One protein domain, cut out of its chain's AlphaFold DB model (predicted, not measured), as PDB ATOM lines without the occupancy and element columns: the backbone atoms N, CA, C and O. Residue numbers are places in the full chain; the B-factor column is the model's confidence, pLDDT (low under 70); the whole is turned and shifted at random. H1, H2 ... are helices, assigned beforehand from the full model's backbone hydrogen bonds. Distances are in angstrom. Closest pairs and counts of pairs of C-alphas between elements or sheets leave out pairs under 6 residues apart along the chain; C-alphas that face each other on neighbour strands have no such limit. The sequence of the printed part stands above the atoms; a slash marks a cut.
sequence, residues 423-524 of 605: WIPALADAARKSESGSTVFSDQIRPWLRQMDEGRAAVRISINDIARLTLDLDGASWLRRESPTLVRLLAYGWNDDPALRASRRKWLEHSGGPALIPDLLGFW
ATOM      1  N   TRP A 423     191.665 173.719 365.144       91.12
ATOM      2  CA  TRP A 423     191.897 173.129 366.463       91.12
ATOM      3  C   TRP A 423     191.416 171.683 366.591       91.12
ATOM      4  O   TRP A 423     192.003 170.938 367.371       91.12
ATOM      5  N   ILE A 424     190.396 171.249 365.841       92.38
ATOM      6  CA  ILE A 424     189.905 169.863 365.932       92.38
ATOM      7  C   ILE A 424     190.947 168.860 365.402       92.38
ATOM      8  O   ILE A 424     191.238 167.903 366.127       92.38
ATOM      9  N   PRO A 425     191.577 169.065 364.222       91.19
ATOM     10  CA  PRO A 425     192.669 168.203 363.766       91.19
ATOM     11  C   PRO A 425     193.862 168.207 364.728       91.19
ATOM     12  O   PRO A 425     194.385 167.145 365.057       91.19
ATOM     13  N   ALA A 426     194.251 169.384 365.235       91.56
ATOM     14  CA  ALA A 426     195.345 169.516 366.198       91.56
ATOM     15  C   ALA A 426     195.052 168.771 367.511       91.56
ATOM     16  O   ALA A 426     195.931 168.114 368.070       91.56
ATOM     17  N   LEU A 427     193.805 168.824 367.990       93.69
ATOM     18  CA  LEU A 427     193.378 168.074 369.164       93.69
ATOM     19  C   LEU A 427     193.418 166.566 368.913       93.69
ATOM     20  O   LEU A 427     193.876 165.825 369.778       93.69
ATOM     21  N   ALA A 428     192.953 166.108 367.749       92.56
ATOM     22  CA  ALA A 428     193.013 164.699 367.375       92.56
ATOM     23  C   ALA A 428     194.467 164.190 367.346       92.56
ATOM     24  O   ALA A 428     194.760 163.122 367.890       92.56
ATOM     25  N   ASP A 429     195.393 164.985 366.802       91.00
ATOM     26  CA  ASP A 429     196.821 164.654 366.753       91.00
ATOM     27  C   ASP A 429     197.464 164.619 368.141       91.00
ATOM     28  O   ASP A 429     198.241 163.706 368.441       91.00
ATOM     29  N   ALA A 430     197.126 165.577 369.006       90.00
ATOM     30  CA  ALA A 430     197.557 165.573 370.401       90.00
ATOM     31  C   ALA A 430     197.008 164.342 371.147       90.00
ATOM     32  O   ALA A 430     197.762 163.613 371.795       90.00
ATOM     33  N   ALA A 431     195.718 164.043 370.971       90.44
ATOM     34  CA  ALA A 431     195.054 162.885 371.561       90.44
ATOM     35  C   ALA A 431     195.684 161.560 371.106       90.44
ATOM     36  O   ALA A 431     195.867 160.631 371.901       90.44
ATOM     37  N   ARG A 432     196.082 161.465 369.833       88.50
ATOM     38  CA  ARG A 432     196.763 160.286 369.289       88.50
ATOM     39  C   ARG A 432     198.082 160.003 370.009       88.50
ATOM     40  O   ARG A 432     198.335 158.835 370.317       88.50
ATOM     41  N   LYS A 433     198.865 161.044 370.316       83.38
ATOM     42  CA  LYS A 433     200.171 160.958 371.002       83.38
ATOM     43  C   LYS A 433     200.072 160.592 372.492       83.38
ATOM     44  O   LYS A 433     201.041 160.092 373.041       83.38
ATOM     45  N   SER A 434     198.888 160.713 373.104       66.12
ATOM     46  CA  SER A 434     198.562 160.178 374.440       66.12
ATOM     47  C   SER A 434     199.419 160.695 375.608       66.12
ATOM     48  O   SER A 434     199.655 159.963 376.569       66.12
ATOM     49  N   GLU A 435     199.851 161.953 375.569       63.88
ATOM     50  CA  GLU A 435     200.536 162.586 376.700       63.88
ATOM     51  C   GLU A 435     199.548 163.430 377.514       63.88
ATOM     52  O   GLU A 435     199.213 164.560 377.151       63.88
ATOM     53  N   SER A 436     199.052 162.861 378.616       60.34
ATOM     54  CA  SER A 436     198.154 163.571 379.531       60.34
ATOM     55  C   SER A 436     198.817 164.835 380.077       60.34
ATOM     56  O   SER A 436     199.949 164.785 380.553       60.34
ATOM     57  N   GLY A 437     198.117 165.969 380.010       58.56
ATOM     58  CA  GLY A 437     198.627 167.250 380.504       58.56
ATOM     59  C   GLY A 437     199.718 167.889 379.637       58.56
ATOM     60  O   GLY A 437     200.293 168.896 380.046       58.56
ATOM     61  N   SER A 438     199.997 167.344 378.449       68.38
ATOM     62  CA  SER A 438     200.942 167.934 377.497       68.38
ATOM     63  C   SER A 438     200.469 169.316 377.039       68.38
ATOM     64  O   SER A 438     199.314 169.492 376.645       68.38
ATOM     65  N   THR A 439     201.358 170.312 377.060       77.19
ATOM     66  CA  THR A 439     201.053 171.668 376.569       77.19
ATOM     67  C   THR A 439     201.073 171.758 375.046       77.19
ATOM     68  O   THR A 439     200.663 172.780 374.505       77.19
ATOM     69  N   VAL A 440     201.471 170.684 374.352       81.25
ATOM     70  CA  VAL A 440     201.647 170.627 372.892       81.25
ATOM     71  C   VAL A 440     200.421 171.138 372.137       81.25
ATOM     72  O   VAL A 440     200.571 171.920 371.200       81.25
ATOM     73  N   PHE A 441     199.209 170.760 372.559       89.50
ATOM     74  CA  PHE A 441     197.983 171.278 371.948       89.50
ATOM     75  C   PHE A 441     197.869 172.797 372.139       89.50
ATOM     76  O   PHE A 441     197.744 173.543 371.173       89.50
ATOM     77  N   SER A 442     197.960 173.277 373.380       87.94
ATOM     78  CA  SER A 442     197.831 174.706 373.682       87.94
ATOM     79  C   SER A 442     198.903 175.553 372.989       87.94
ATOM     80  O   SER A 442     198.595 176.620 372.459       87.94
ATOM     81  N   ASP A 443     200.143 175.070 372.941       87.12
ATOM     82  CA  ASP A 443     201.264 175.750 372.289       87.12
ATOM     83  C   ASP A 443     201.073 175.840 370.769       87.12
ATOM     84  O   ASP A 443     201.417 176.857 370.170       87.12
ATOM     85  N   GLN A 444     200.438 174.837 370.152       88.12
ATOM     86  CA  GLN A 444     200.071 174.854 368.734       88.12
ATOM     87  C   GLN A 444     198.910 175.816 368.429       88.12
ATOM     88  O   GLN A 444     198.893 176.454 367.377       88.12
ATOM     89  N   ILE A 445     197.943 175.951 369.341       91.00
ATOM     90  CA  ILE A 445     196.739 176.774 369.138       91.00
ATOM     91  C   ILE A 445     196.985 178.265 369.422       91.00
ATOM     92  O   ILE A 445     196.366 179.124 368.791       91.00
ATOM     93  N   ARG A 446     197.917 178.617 370.318       91.06
ATOM     94  CA  ARG A 446     198.231 180.021 370.662       91.06
ATOM     95  C   ARG A 446     198.632 180.891 369.453       91.06
ATOM     96  O   ARG A 446     198.099 181.998 369.356       91.06
ATOM     97  N   PRO A 447     199.533 180.467 368.540       89.44
ATOM     98  CA  PRO A 447     199.857 181.236 367.335       89.44
ATOM     99  C   PRO A 447     198.633 181.502 366.457       89.44
ATOM    100  O   PRO A 447     198.421 182.636 366.033       89.44
ATOM    101  N   TRP A 448     197.786 180.489 366.265       87.75
ATOM    102  CA  TRP A 448     196.546 180.612 365.499       87.75
ATOM    103  C   TRP A 448     195.582 181.628 366.133       87.75
ATOM    104  O   TRP A 448     195.087 182.519 365.443       87.75
ATOM    105  N   LEU A 449     195.392 181.593 367.461       86.56
ATOM    106  CA  LEU A 449     194.579 182.591 368.177       86.56
ATOM    107  C   LEU A 449     195.089 184.028 367.992       86.56
ATOM    108  O   LEU A 449     194.283 184.957 367.939       86.56
ATOM    109  N   ARG A 450     196.411 184.224 367.892       86.38
ATOM    110  CA  ARG A 450     197.009 185.547 367.642       86.38
ATOM    111  C   ARG A 450     196.764 186.020 366.212       86.38
ATOM    112  O   ARG A 450     196.403 187.178 366.033       86.38
ATOM    113  N   GLN A 451     196.901 185.132 365.229       84.00
ATOM    114  CA  GLN A 451     196.680 185.450 363.815       84.00
ATOM    115  C   GLN A 451     195.243 185.929 363.553       84.00
ATOM    116  O   GLN A 451     195.006 186.872 362.806       84.00
ATOM    117  N   MET A 452     194.256 185.335 364.226       77.69
ATOM    118  CA  MET A 452     192.854 185.738 364.060       77.69
ATOM    119  C   MET A 452     192.533 187.111 364.670       77.69
ATOM    120  O   MET A 452     191.497 187.692 364.355       77.69
ATOM    121  N   ASP A 453     193.408 187.658 365.518       78.69
ATOM    122  CA  ASP A 453     193.242 188.978 366.143       78.69
ATOM    123  C   ASP A 453     193.654 190.140 365.205       78.69
ATOM    124  O   ASP A 453     193.384 191.312 365.498       78.69
ATOM    125  N   GLU A 454     194.258 189.827 364.049       77.19
ATOM    126  CA  GLU A 454     194.856 190.783 363.100       77.19
ATOM    127  C   GLU A 454     193.836 191.718 362.419       77.19
ATOM    128  O   GLU A 454     194.200 192.807 361.973       77.19
ATOM    129  N   GLY A 455     192.542 191.369 362.377       75.75
ATOM    130  CA  GLY A 455     191.520 192.268 361.828       75.75
ATOM    131  C   GLY A 455     190.101 191.700 361.734       75.75
ATOM    132  O   GLY A 455     189.862 190.511 361.911       75.75
ATOM    133  N   ARG A 456     189.124 192.567 361.413       74.06
ATOM    134  CA  ARG A 456     187.686 192.215 361.354       74.06
ATOM    135  C   ARG A 456     187.379 191.069 360.378       74.06
ATOM    136  O   ARG A 456     186.509 190.260 360.679       74.06
ATOM    137  N   ALA A 457     188.047 191.016 359.225       76.00
ATOM    138  CA  ALA A 457     187.817 189.968 358.228       76.00
ATOM    139  C   ALA A 457     188.245 188.586 358.748       76.00
ATOM    140  O   ALA A 457     187.438 187.661 358.726       76.00
ATOM    141  N   ALA A 458     189.454 188.482 359.312       74.62
ATOM    142  CA  ALA A 458     189.975 187.246 359.901       74.62
ATOM    143  C   ALA A 458     189.084 186.731 361.047       74.62
ATOM    144  O   ALA A 458     188.755 185.551 361.095       74.62
ATOM    145  N   VAL A 459     188.607 187.634 361.913       76.94
ATOM    146  CA  VAL A 459     187.676 187.288 362.998       76.94
ATOM    147  C   VAL A 459     186.352 186.730 362.469       76.94
ATOM    148  O   VAL A 459     185.819 185.801 363.063       76.94
ATOM    149  N   ARG A 460     185.788 187.304 361.395       75.44
ATOM    150  CA  ARG A 460     184.485 186.872 360.848       75.44
ATOM    151  C   ARG A 460     184.555 185.506 360.178       75.44
ATOM    152  O   ARG A 460     183.608 184.749 360.332       75.44
ATOM    153  N   ILE A 461     185.652 185.233 359.480       72.50
ATOM    154  CA  ILE A 461     185.965 183.949 358.842       72.50
ATOM    155  C   ILE A 461     185.991 182.868 359.937       72.50
ATOM    156  O   ILE A 461     185.070 182.066 360.084       72.50
ATOM    157  N   SER A 462     186.905 182.991 360.899       76.75
ATOM    158  CA  SER A 462     187.136 181.929 361.885       76.75
ATOM    159  C   SER A 462     186.189 181.926 363.096       76.75
ATOM    160  O   SER A 462     186.404 181.175 364.052       76.75
ATOM    161  N   ILE A 463     185.129 182.744 363.093       83.12
ATOM    162  CA  ILE A 463     184.270 182.943 364.270       83.12
ATOM    163  C   ILE A 463     183.620 181.649 364.747       83.12
ATOM    164  O   ILE A 463     183.514 181.410 365.950       83.12
ATOM    165  N   ASN A 464     183.199 180.805 363.809       84.12
ATOM    166  CA  ASN A 464     182.513 179.557 364.116       84.12
ATOM    167  C   ASN A 464     183.470 178.563 364.779       84.12
ATOM    168  O   ASN A 464     183.086 177.882 365.730       84.12
ATOM    169  N   ASP A 465     184.724 178.528 364.333       86.06
ATOM    170  CA  ASP A 465     185.737 177.629 364.875       86.06
ATOM    171  C   ASP A 465     186.116 178.006 366.315       86.06
ATOM    172  O   ASP A 465     186.072 177.174 367.225       86.06
ATOM    173  N   ILE A 466     186.355 179.300 366.564       88.88
ATOM    174  CA  ILE A 466     186.627 179.824 367.913       88.88
ATOM    175  C   ILE A 466     185.404 179.670 368.825       88.88
ATOM    176  O   ILE A 466     185.545 179.342 370.008       88.88
ATOM    177  N   ALA A 467     184.197 179.905 368.300       89.75
ATOM    178  CA  ALA A 467     182.955 179.707 369.038       89.75
ATOM    179  C   ALA A 467     182.829 178.258 369.512       89.75
ATOM    180  O   ALA A 467     182.556 178.028 370.690       89.75
ATOM    181  N   ARG A 468     183.083 177.282 368.630       91.06
ATOM    182  CA  ARG A 468     183.018 175.864 368.990       91.06
ATOM    183  C   ARG A 468     184.064 175.497 370.040       91.06
ATOM    184  O   ARG A 468     183.689 174.919 371.058       91.06
ATOM    185  N   LEU A 469     185.324 175.901 369.850       93.38
ATOM    186  CA  LEU A 469     186.384 175.697 370.847       93.38
ATOM    187  C   LEU A 469     185.987 176.276 372.213       93.38
ATOM    188  O   LEU A 469     186.125 175.623 373.245       93.38
ATOM    189  N   THR A 470     185.434 177.490 372.217       93.81
ATOM    190  CA  THR A 470     184.977 178.178 373.432       93.81
ATOM    191  C   THR A 470     183.865 177.412 374.149       93.81
ATOM    192  O   THR A 470     183.901 177.285 375.370       93.81
ATOM    193  N   LEU A 471     182.881 176.903 373.404       92.75
ATOM    194  CA  LEU A 471     181.746 176.152 373.950       92.75
ATOM    195  C   LEU A 471     182.127 174.764 374.469       92.75
ATOM    196  O   LEU A 471     181.449 174.243 375.361       92.75
ATOM    197  N   ASP A 472     183.171 174.155 373.910       94.06
ATOM    198  CA  ASP A 472     183.653 172.848 374.348       94.06
ATOM    199  C   ASP A 472     184.640 172.942 375.519       94.06
ATOM    200  O   ASP A 472     184.651 172.056 376.373       94.06
ATOM    201  N   LEU A 473     185.383 174.042 375.662       93.75
ATOM    202  CA  LEU A 473     186.234 174.270 376.832       93.75
ATOM    203  C   LEU A 473     185.411 174.561 378.091       93.75
ATOM    204  O   LEU A 473     184.824 175.637 378.231       93.75
ATOM    205  N   ASP A 474     185.399 173.598 379.018       87.75
ATOM    206  CA  ASP A 474     184.685 173.670 380.302       87.75
ATOM    207  C   ASP A 474     183.201 174.072 380.138       87.75
ATOM    208  O   ASP A 474     182.621 174.831 380.915       87.75
ATOM    209  N   GLY A 475     182.584 173.654 379.023       86.81
ATOM    210  CA  GLY A 475     181.202 174.012 378.688       86.81
ATOM    211  C   GLY A 475     180.936 175.524 378.601       86.81
ATOM    212  O   GLY A 475     179.800 175.954 378.828       86.81
ATOM    213  N   ALA A 476     181.970 176.329 378.332       92.62
ATOM    214  CA  ALA A 476     181.961 177.790 378.410       92.62
ATOM    215  C   ALA A 476     181.531 178.354 379.782       92.62
ATOM    216  O   ALA A 476     180.982 179.460 379.843       92.62
ATOM    217  N   SER A 477     181.762 177.637 380.892       93.75
ATOM    218  CA  SER A 477     181.398 178.108 382.241       93.75
ATOM    219  C   SER A 477     182.037 179.473 382.553       93.75
ATOM    220  O   SER A 477     181.375 180.397 383.035       93.75
ATOM    221  N   TRP A 478     183.307 179.635 382.174       94.50
ATOM    222  CA  TRP A 478     184.093 180.847 382.362       94.50
ATOM    223  C   TRP A 478     183.518 182.033 381.585       94.50
ATOM    224  O   TRP A 478     183.389 183.113 382.155       94.50
ATOM    225  N   LEU A 479     183.101 181.828 380.331       95.31
ATOM    226  CA  LEU A 479     182.507 182.886 379.516       95.31
ATOM    227  C   LEU A 479     181.086 183.206 379.969       95.31
ATOM    228  O   LEU A 479     180.689 184.363 379.951       95.31
ATOM    229  N   ARG A 480     180.322 182.208 380.420       95.50
ATOM    230  CA  ARG A 480     178.946 182.397 380.897       95.50
ATOM    231  C   ARG A 480     178.877 183.314 382.118       95.50
ATOM    232  O   ARG A 480     177.895 184.038 382.252       95.50
ATOM    233  N   ARG A 481     179.902 183.296 382.981       94.12
ATOM    234  CA  ARG A 481     180.033 184.226 384.119       94.12
ATOM    235  C   ARG A 481     180.242 185.675 383.674       94.12
ATOM    236  O   ARG A 481     179.765 186.579 384.347       94.12
ATOM    237  N   GLU A 482     180.925 185.881 382.552       94.56
ATOM    238  CA  GLU A 482     181.257 187.208 382.015       94.56
ATOM    239  C   GLU A 482     180.146 187.748 381.100       94.56
ATOM    240  O   GLU A 482     179.747 188.902 381.205       94.56
ATOM    241  N   SER A 483     179.618 186.909 380.206       95.56
ATOM    242  CA  SER A 483     178.498 187.227 379.324       95.56
ATOM    243  C   SER A 483     177.675 185.971 379.002       95.56
ATOM    244  O   SER A 483     178.002 185.213 378.079       95.56
ATOM    245  N   PRO A 484     176.551 185.737 379.706       94.69
ATOM    246  CA  PRO A 484     175.631 184.663 379.349       94.69
ATOM    247  C   PRO A 484     174.981 184.896 377.979       94.69
ATOM    248  O   PRO A 484     174.587 183.933 377.321       94.69
ATOM    249  N   THR A 485     174.860 186.153 377.536       94.56
ATOM    250  CA  THR A 485     174.303 186.478 376.219       94.56
ATOM    251  C   THR A 485     175.240 186.065 375.091       94.56
ATOM    252  O   THR A 485     174.774 185.458 374.126       94.56
ATOM    253  N   LEU A 486     176.551 186.288 375.239       93.69
ATOM    254  CA  LEU A 486     177.531 185.837 374.254       93.69
ATOM    255  C   LEU A 486     177.510 184.313 374.115       93.69
ATOM    256  O   LEU A 486     177.405 183.811 373.003       93.69
ATOM    257  N   VAL A 487     177.493 183.565 375.223       93.94
ATOM    258  CA  VAL A 487     177.418 182.091 375.175       93.94
ATOM    259  C   VAL A 487     176.186 181.601 374.405       93.94
ATOM    260  O   VAL A 487     176.303 180.669 373.610       93.94
ATOM    261  N   ARG A 488     175.016 182.234 374.584       91.88
ATOM    262  CA  ARG A 488     173.808 181.889 373.809       91.88
ATOM    263  C   ARG A 488     173.983 182.160 372.314       91.88
ATOM    264  O   ARG A 488     173.597 181.316 371.513       91.88
ATOM    265  N   LEU A 489     174.567 183.302 371.948       90.19
ATOM    266  CA  LEU A 489     174.832 183.654 370.549       90.19
ATOM    267  C   LEU A 489     175.802 182.675 369.886       90.19
ATOM    268  O   LEU A 489     175.569 182.253 368.756       90.19
ATOM    269  N   LEU A 490     176.861 182.279 370.598       89.44
ATOM    270  CA  LEU A 490     177.834 181.311 370.096       89.44
ATOM    271  C   LEU A 490     177.221 179.919 369.929       89.44
ATOM    272  O   LEU A 490     177.596 179.211 369.002       89.44
ATOM    273  N   ALA A 491     176.284 179.522 370.796       87.19
ATOM    274  CA  ALA A 491     175.634 178.210 370.762       87.19
ATOM    275  C   ALA A 491     174.525 178.079 369.700       87.19
ATOM    276  O   ALA A 491     173.986 176.987 369.516       87.19
ATOM    277  N   TYR A 492     174.170 179.159 369.005       83.00
ATOM    278  CA  TYR A 492     173.090 179.147 368.024       83.00
ATOM    279  C   TYR A 492     173.479 178.429 366.718       83.00
ATOM    280  O   TYR A 492     174.581 178.612 366.189       83.00
ATOM    281  N   GLY A 493     172.532 177.655 366.172       72.56
ATOM    282  CA  GLY A 493     172.593 177.097 364.816       72.56
ATOM    283  C   GLY A 493     173.497 175.877 364.628       72.56
ATOM    284  O   GLY A 493     173.799 175.526 363.493       72.56
ATOM    285  N   TRP A 494     173.961 175.230 365.699       77.19
ATOM    286  CA  TRP A 494     174.785 174.023 365.594       77.19
ATOM    287  C   TRP A 494     173.941 172.752 365.503       77.19
ATOM    288  O   TRP A 494     173.085 172.528 366.357       77.19
ATOM    289  N   ASN A 495     174.268 171.879 364.548       73.06
ATOM    290  CA  ASN A 495     173.824 170.489 364.569       73.06
ATOM    291  C   ASN A 495     174.899 169.667 365.290       73.06
ATOM    292  O   ASN A 495     175.881 169.244 364.691       73.06
ATOM    293  N   ASP A 496     174.808 169.576 366.614       73.81
ATOM    294  CA  ASP A 496     175.912 169.069 367.431       73.81
ATOM    295  C   ASP A 496     175.666 167.639 367.901       73.81
ATOM    296  O   ASP A 496     174.869 167.393 368.810       73.81
ATOM    297  N   ASP A 497     176.398 166.712 367.287       83.25
ATOM    298  CA  ASP A 497     176.418 165.302 367.649       83.25
ATOM    299  C   ASP A 497     176.931 165.115 369.098       83.25
ATOM    300  O   ASP A 497     178.085 165.458 369.401       83.25
ATOM    301  N   PRO A 498     176.114 164.555 370.015       88.19
ATOM    302  CA  PRO A 498     176.492 164.399 371.417       88.19
ATOM    303  C   PRO A 498     177.752 163.556 371.640       88.19
ATOM    304  O   PRO A 498     178.506 163.836 372.575       88.19
ATOM    305  N   ALA A 499     178.000 162.544 370.801       88.56
ATOM    306  CA  ALA A 499     179.160 161.667 370.936       88.56
ATOM    307  C   ALA A 499     180.448 162.382 370.509       88.56
ATOM    308  O   ALA A 499     181.460 162.284 371.206       88.56
ATOM    309  N   LEU A 500     180.405 163.160 369.419       90.31
ATOM    310  CA  LEU A 500     181.544 163.995 369.023       90.31
ATOM    311  C   LEU A 500     181.818 165.084 370.062       90.31
ATOM    312  O   LEU A 500     182.968 165.257 370.463       90.31
ATOM    313  N   ARG A 501     180.778 165.763 370.565       92.06
ATOM    314  CA  ARG A 501     180.922 166.752 371.645       92.06
ATOM    315  C   ARG A 501     181.591 166.142 372.876       92.06
ATOM    316  O   ARG A 501     182.541 166.718 373.398       92.06
ATOM    317  N   ALA A 502     181.113 164.987 373.339       93.81
ATOM    318  CA  ALA A 502     181.682 164.311 374.502       93.81
ATOM    319  C   ALA A 502     183.172 163.987 374.298       93.81
ATOM    320  O   ALA A 502     183.987 164.291 375.170       93.81
ATOM    321  N   SER A 503     183.536 163.453 373.127       94.50
ATOM    322  CA  SER A 503     184.928 163.162 372.776       94.50
ATOM    323  C   SER A 503     185.802 164.419 372.756       94.50
ATOM    324  O   SER A 503     186.847 164.433 373.405       94.50
ATOM    325  N   ARG A 504     185.369 165.491 372.071       94.38
ATOM    326  CA  ARG A 504     186.129 166.753 371.994       94.38
ATOM    327  C   ARG A 504     186.379 167.333 373.381       94.38
ATOM    328  O   ARG A 504     187.512 167.660 373.704       94.38
ATOM    329  N   ARG A 505     185.348 167.409 374.228       94.75
ATOM    330  CA  ARG A 505     185.464 167.958 375.592       94.75
ATOM    331  C   ARG A 505     186.429 167.164 376.459       94.75
ATOM    332  O   ARG A 505     187.318 167.750 377.070       94.75
ATOM    333  N   LYS A 506     186.288 165.837 376.457       93.56
ATOM    334  CA  LYS A 506     187.176 164.944 377.203       93.56
ATOM    335  C   LYS A 506     188.634 165.128 376.782       93.56
ATOM    336  O   LYS A 506     189.512 165.258 377.629       93.56
ATOM    337  N   TRP A 507     188.900 165.149 375.476       92.88
ATOM    338  CA  TRP A 507     190.267 165.274 374.975       92.88
ATOM    339  C   TRP A 507     190.828 166.688 375.101       92.88
ATOM    340  O   TRP A 507     192.030 166.818 375.315       92.88
ATOM    341  N   LEU A 508     189.997 167.735 375.058       93.06
ATOM    342  CA  LEU A 508     190.411 169.099 375.405       93.06
ATOM    343  C   LEU A 508     190.888 169.173 376.853       93.06
ATOM    344  O   LEU A 508     191.956 169.720 377.109       93.06
ATOM    345  N   GLU A 509     190.131 168.605 377.791       90.94
ATOM    346  CA  GLU A 509     190.525 168.545 379.200       90.94
ATOM    347  C   GLU A 509     191.842 167.777 379.371       90.94
ATOM    348  O   GLU A 509     192.783 168.275 379.987       90.94
ATOM    349  N   HIS A 510     191.949 166.605 378.741       89.31
ATOM    350  CA  HIS A 510     193.126 165.746 378.850       89.31
ATOM    351  C   HIS A 510     194.393 166.325 378.193       89.31
ATOM    352  O   HIS A 510     195.498 166.083 378.679       89.31
ATOM    353  N   SER A 511     194.243 167.096 377.110       89.31
ATOM    354  CA  SER A 511     195.349 167.672 376.321       89.31
ATOM    355  C   SER A 511     195.719 169.095 376.762       89.31
ATOM    356  O   SER A 511     196.258 169.874 375.980       89.31
ATOM    357  N   GLY A 512     195.366 169.485 377.992       87.00
ATOM    358  CA  GLY A 512     195.725 170.794 378.544       87.00
ATOM    359  C   GLY A 512     194.983 171.983 377.922       87.00
ATOM    360  O   GLY A 512     195.417 173.122 378.083       87.00
ATOM    361  N   GLY A 513     193.853 171.758 377.247       90.12
ATOM    362  CA  GLY A 513     193.003 172.801 376.666       90.12
ATOM    363  C   GLY A 513     192.552 173.903 377.642       90.12
ATOM    364  O   GLY A 513     192.512 175.063 377.222       90.12
ATOM    365  N   PRO A 514     192.280 173.632 378.940       91.94
ATOM    366  CA  PRO A 514     191.955 174.686 379.907       91.94
ATOM    367  C   PRO A 514     193.010 175.800 380.026       91.94
ATOM    368  O   PRO A 514     192.667 176.926 380.385       91.94
ATOM    369  N   ALA A 515     194.272 175.540 379.660       91.50
ATOM    370  CA  ALA A 515     195.327 176.556 379.644       91.50
ATOM    371  C   ALA A 515     195.090 177.686 378.616       91.50
ATOM    372  O   ALA A 515     195.735 178.731 378.710       91.50
ATOM    373  N   LEU A 516     194.170 177.503 377.659       93.25
ATOM    374  CA  LEU A 516     193.781 178.501 376.652       93.25
ATOM    375  C   LEU A 516     192.682 179.465 377.128       93.25
ATOM    376  O   LEU A 516     192.396 180.448 376.444       93.25
ATOM    377  N   ILE A 517     192.044 179.206 378.276       94.69
ATOM    378  CA  ILE A 517     190.919 180.020 378.771       94.69
ATOM    379  C   ILE A 517     191.284 181.515 378.890       94.69
ATOM    380  O   ILE A 517     190.502 182.344 378.412       94.69
ATOM    381  N   PRO A 518     192.444 181.910 379.461       94.06
ATOM    382  CA  PRO A 518     192.822 183.321 379.537       94.06
ATOM    383  C   PRO A 518     192.973 183.978 378.157       94.06
ATOM    384  O   PRO A 518     192.527 185.111 377.963       94.06
ATOM    385  N   ASP A 519     193.558 183.266 377.189       93.75
ATOM    386  CA  ASP A 519     193.758 183.756 375.824       93.75
ATOM    387  C   ASP A 519     192.424 183.953 375.098       93.75
ATOM    388  O   ASP A 519     192.207 185.001 374.488       93.75
ATOM    389  N   LEU A 520     191.501 182.994 375.225       93.88
ATOM    390  CA  LEU A 520     190.164 183.067 374.631       93.88
ATOM    391  C   LEU A 520     189.312 184.167 375.263       93.88
ATOM    392  O   LEU A 520     188.647 184.916 374.549       93.88
ATOM    393  N   LEU A 521     189.351 184.327 376.587       93.88
ATOM    394  CA  LEU A 521     188.662 185.438 377.245       93.88
ATOM    395  C   LEU A 521     189.225 186.788 376.781       93.88
ATOM    396  O   LEU A 521     188.464 187.720 376.505       93.88
ATOM    397  N   GLY A 522     190.551 186.888 376.650       93.12
ATOM    398  CA  GLY A 522     191.215 188.050 376.068       93.12
ATOM    399  C   GLY A 522     190.770 188.317 374.628       93.12
ATOM    400  O   GLY A 522     190.450 189.459 374.292       93.12
ATOM    401  N   PHE A 523     190.695 187.271 373.802       93.00
ATOM    402  CA  PHE A 523     190.220 187.342 372.423       93.00
ATOM    403  C   PHE A 523     188.789 187.884 372.348       93.00
ATOM    404  O   PHE A 523     188.551 188.875 371.655       93.00
ATOM    405  N   TRP A 524     187.847 187.300 373.100       94.00
ATOM    406  CA  TRP A 524     186.448 187.736 373.097       94.00
ATOM    407  C   TRP A 524     186.299 189.174 373.573       94.00
ATOM    408  O   TRP A 524     185.578 189.954 372.948       94.00
TER     409      TRP A 524
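AT A GLANCE: This is residues 423 to 524 of the 605 residues of an uncharacterized protein of Candidatus Lindowbacteria bacterium RIFCSPLOWO2_12_FULL_62_27 (UniProt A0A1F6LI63). A sharply kinked helix, H4, lies near the middle of a compact helical domain; H5 folds back along it, while H6 and H7 pack on it near its kink. H2 runs side by side with H7, H1 folds back at the start of H2 and also packs on H6, and short H3 sits at the corner after H2. The printed part has 102 residues with seven named helices, H1 to H7, and no named strand: all helix. It is compact, with a radius of gyration of the C-alphas of 13.2 A and spans of 35 by 31 by 23 A.

HOW THE PARTS SIT: H1, residues 423 to 433, and H2, residues 440 to 454, form a helical hairpin; their closest C-alphas, Ala 430 and Phe 441, are 5.9 A apart. H3, residues 456 to 461, touches H2 only at the corner, C-alphas 452 and 458 being 5.3 A apart. H4, residues 463 to 482, has a kink of 102 degrees near residue 474. It forms a helical hairpin with H5, residues 484 to 490, closest at C-alphas 467 and 490, 5.5 A. H6, residues 498 to 510, touches H4 at residues 472 to 474 alone, C-alphas 472 and 505 being closest at 5.4 A. H6 touches H1 with residues 504 to 508 alone, closest at C-alphas 507 and 431, 6.3 A. H7, residues 513 to 524, touches H2 at a shallow tilt of 7 degrees, the same way, C-alphas 513 and 442 being closest at 6.0 A. Every O i to N i+4 pair is within hydrogen-bond range in H1, H3, H5 and H6, against 7 of 11 in H2, 9 of 16 in H4 and 5 of 8 in H7.

IN THESE COORDINATES: H1 begins at C-alpha 423 (191.897, 173.129, 366.463), and H7 ends at C-alpha 524 (186.448, 187.736, 373.097). From first to last C-alpha, H2 is 23.4 A, H4 18.5 A and H6 18.3 A long.

THE WHOLE: The C-alphas farthest apart, Lys 433 and Thr 485, are 36.7 A apart. The printed part has no cut and no long link. Mean pLDDT of the printed part is 87.1; residues 434 to 438 are under 70.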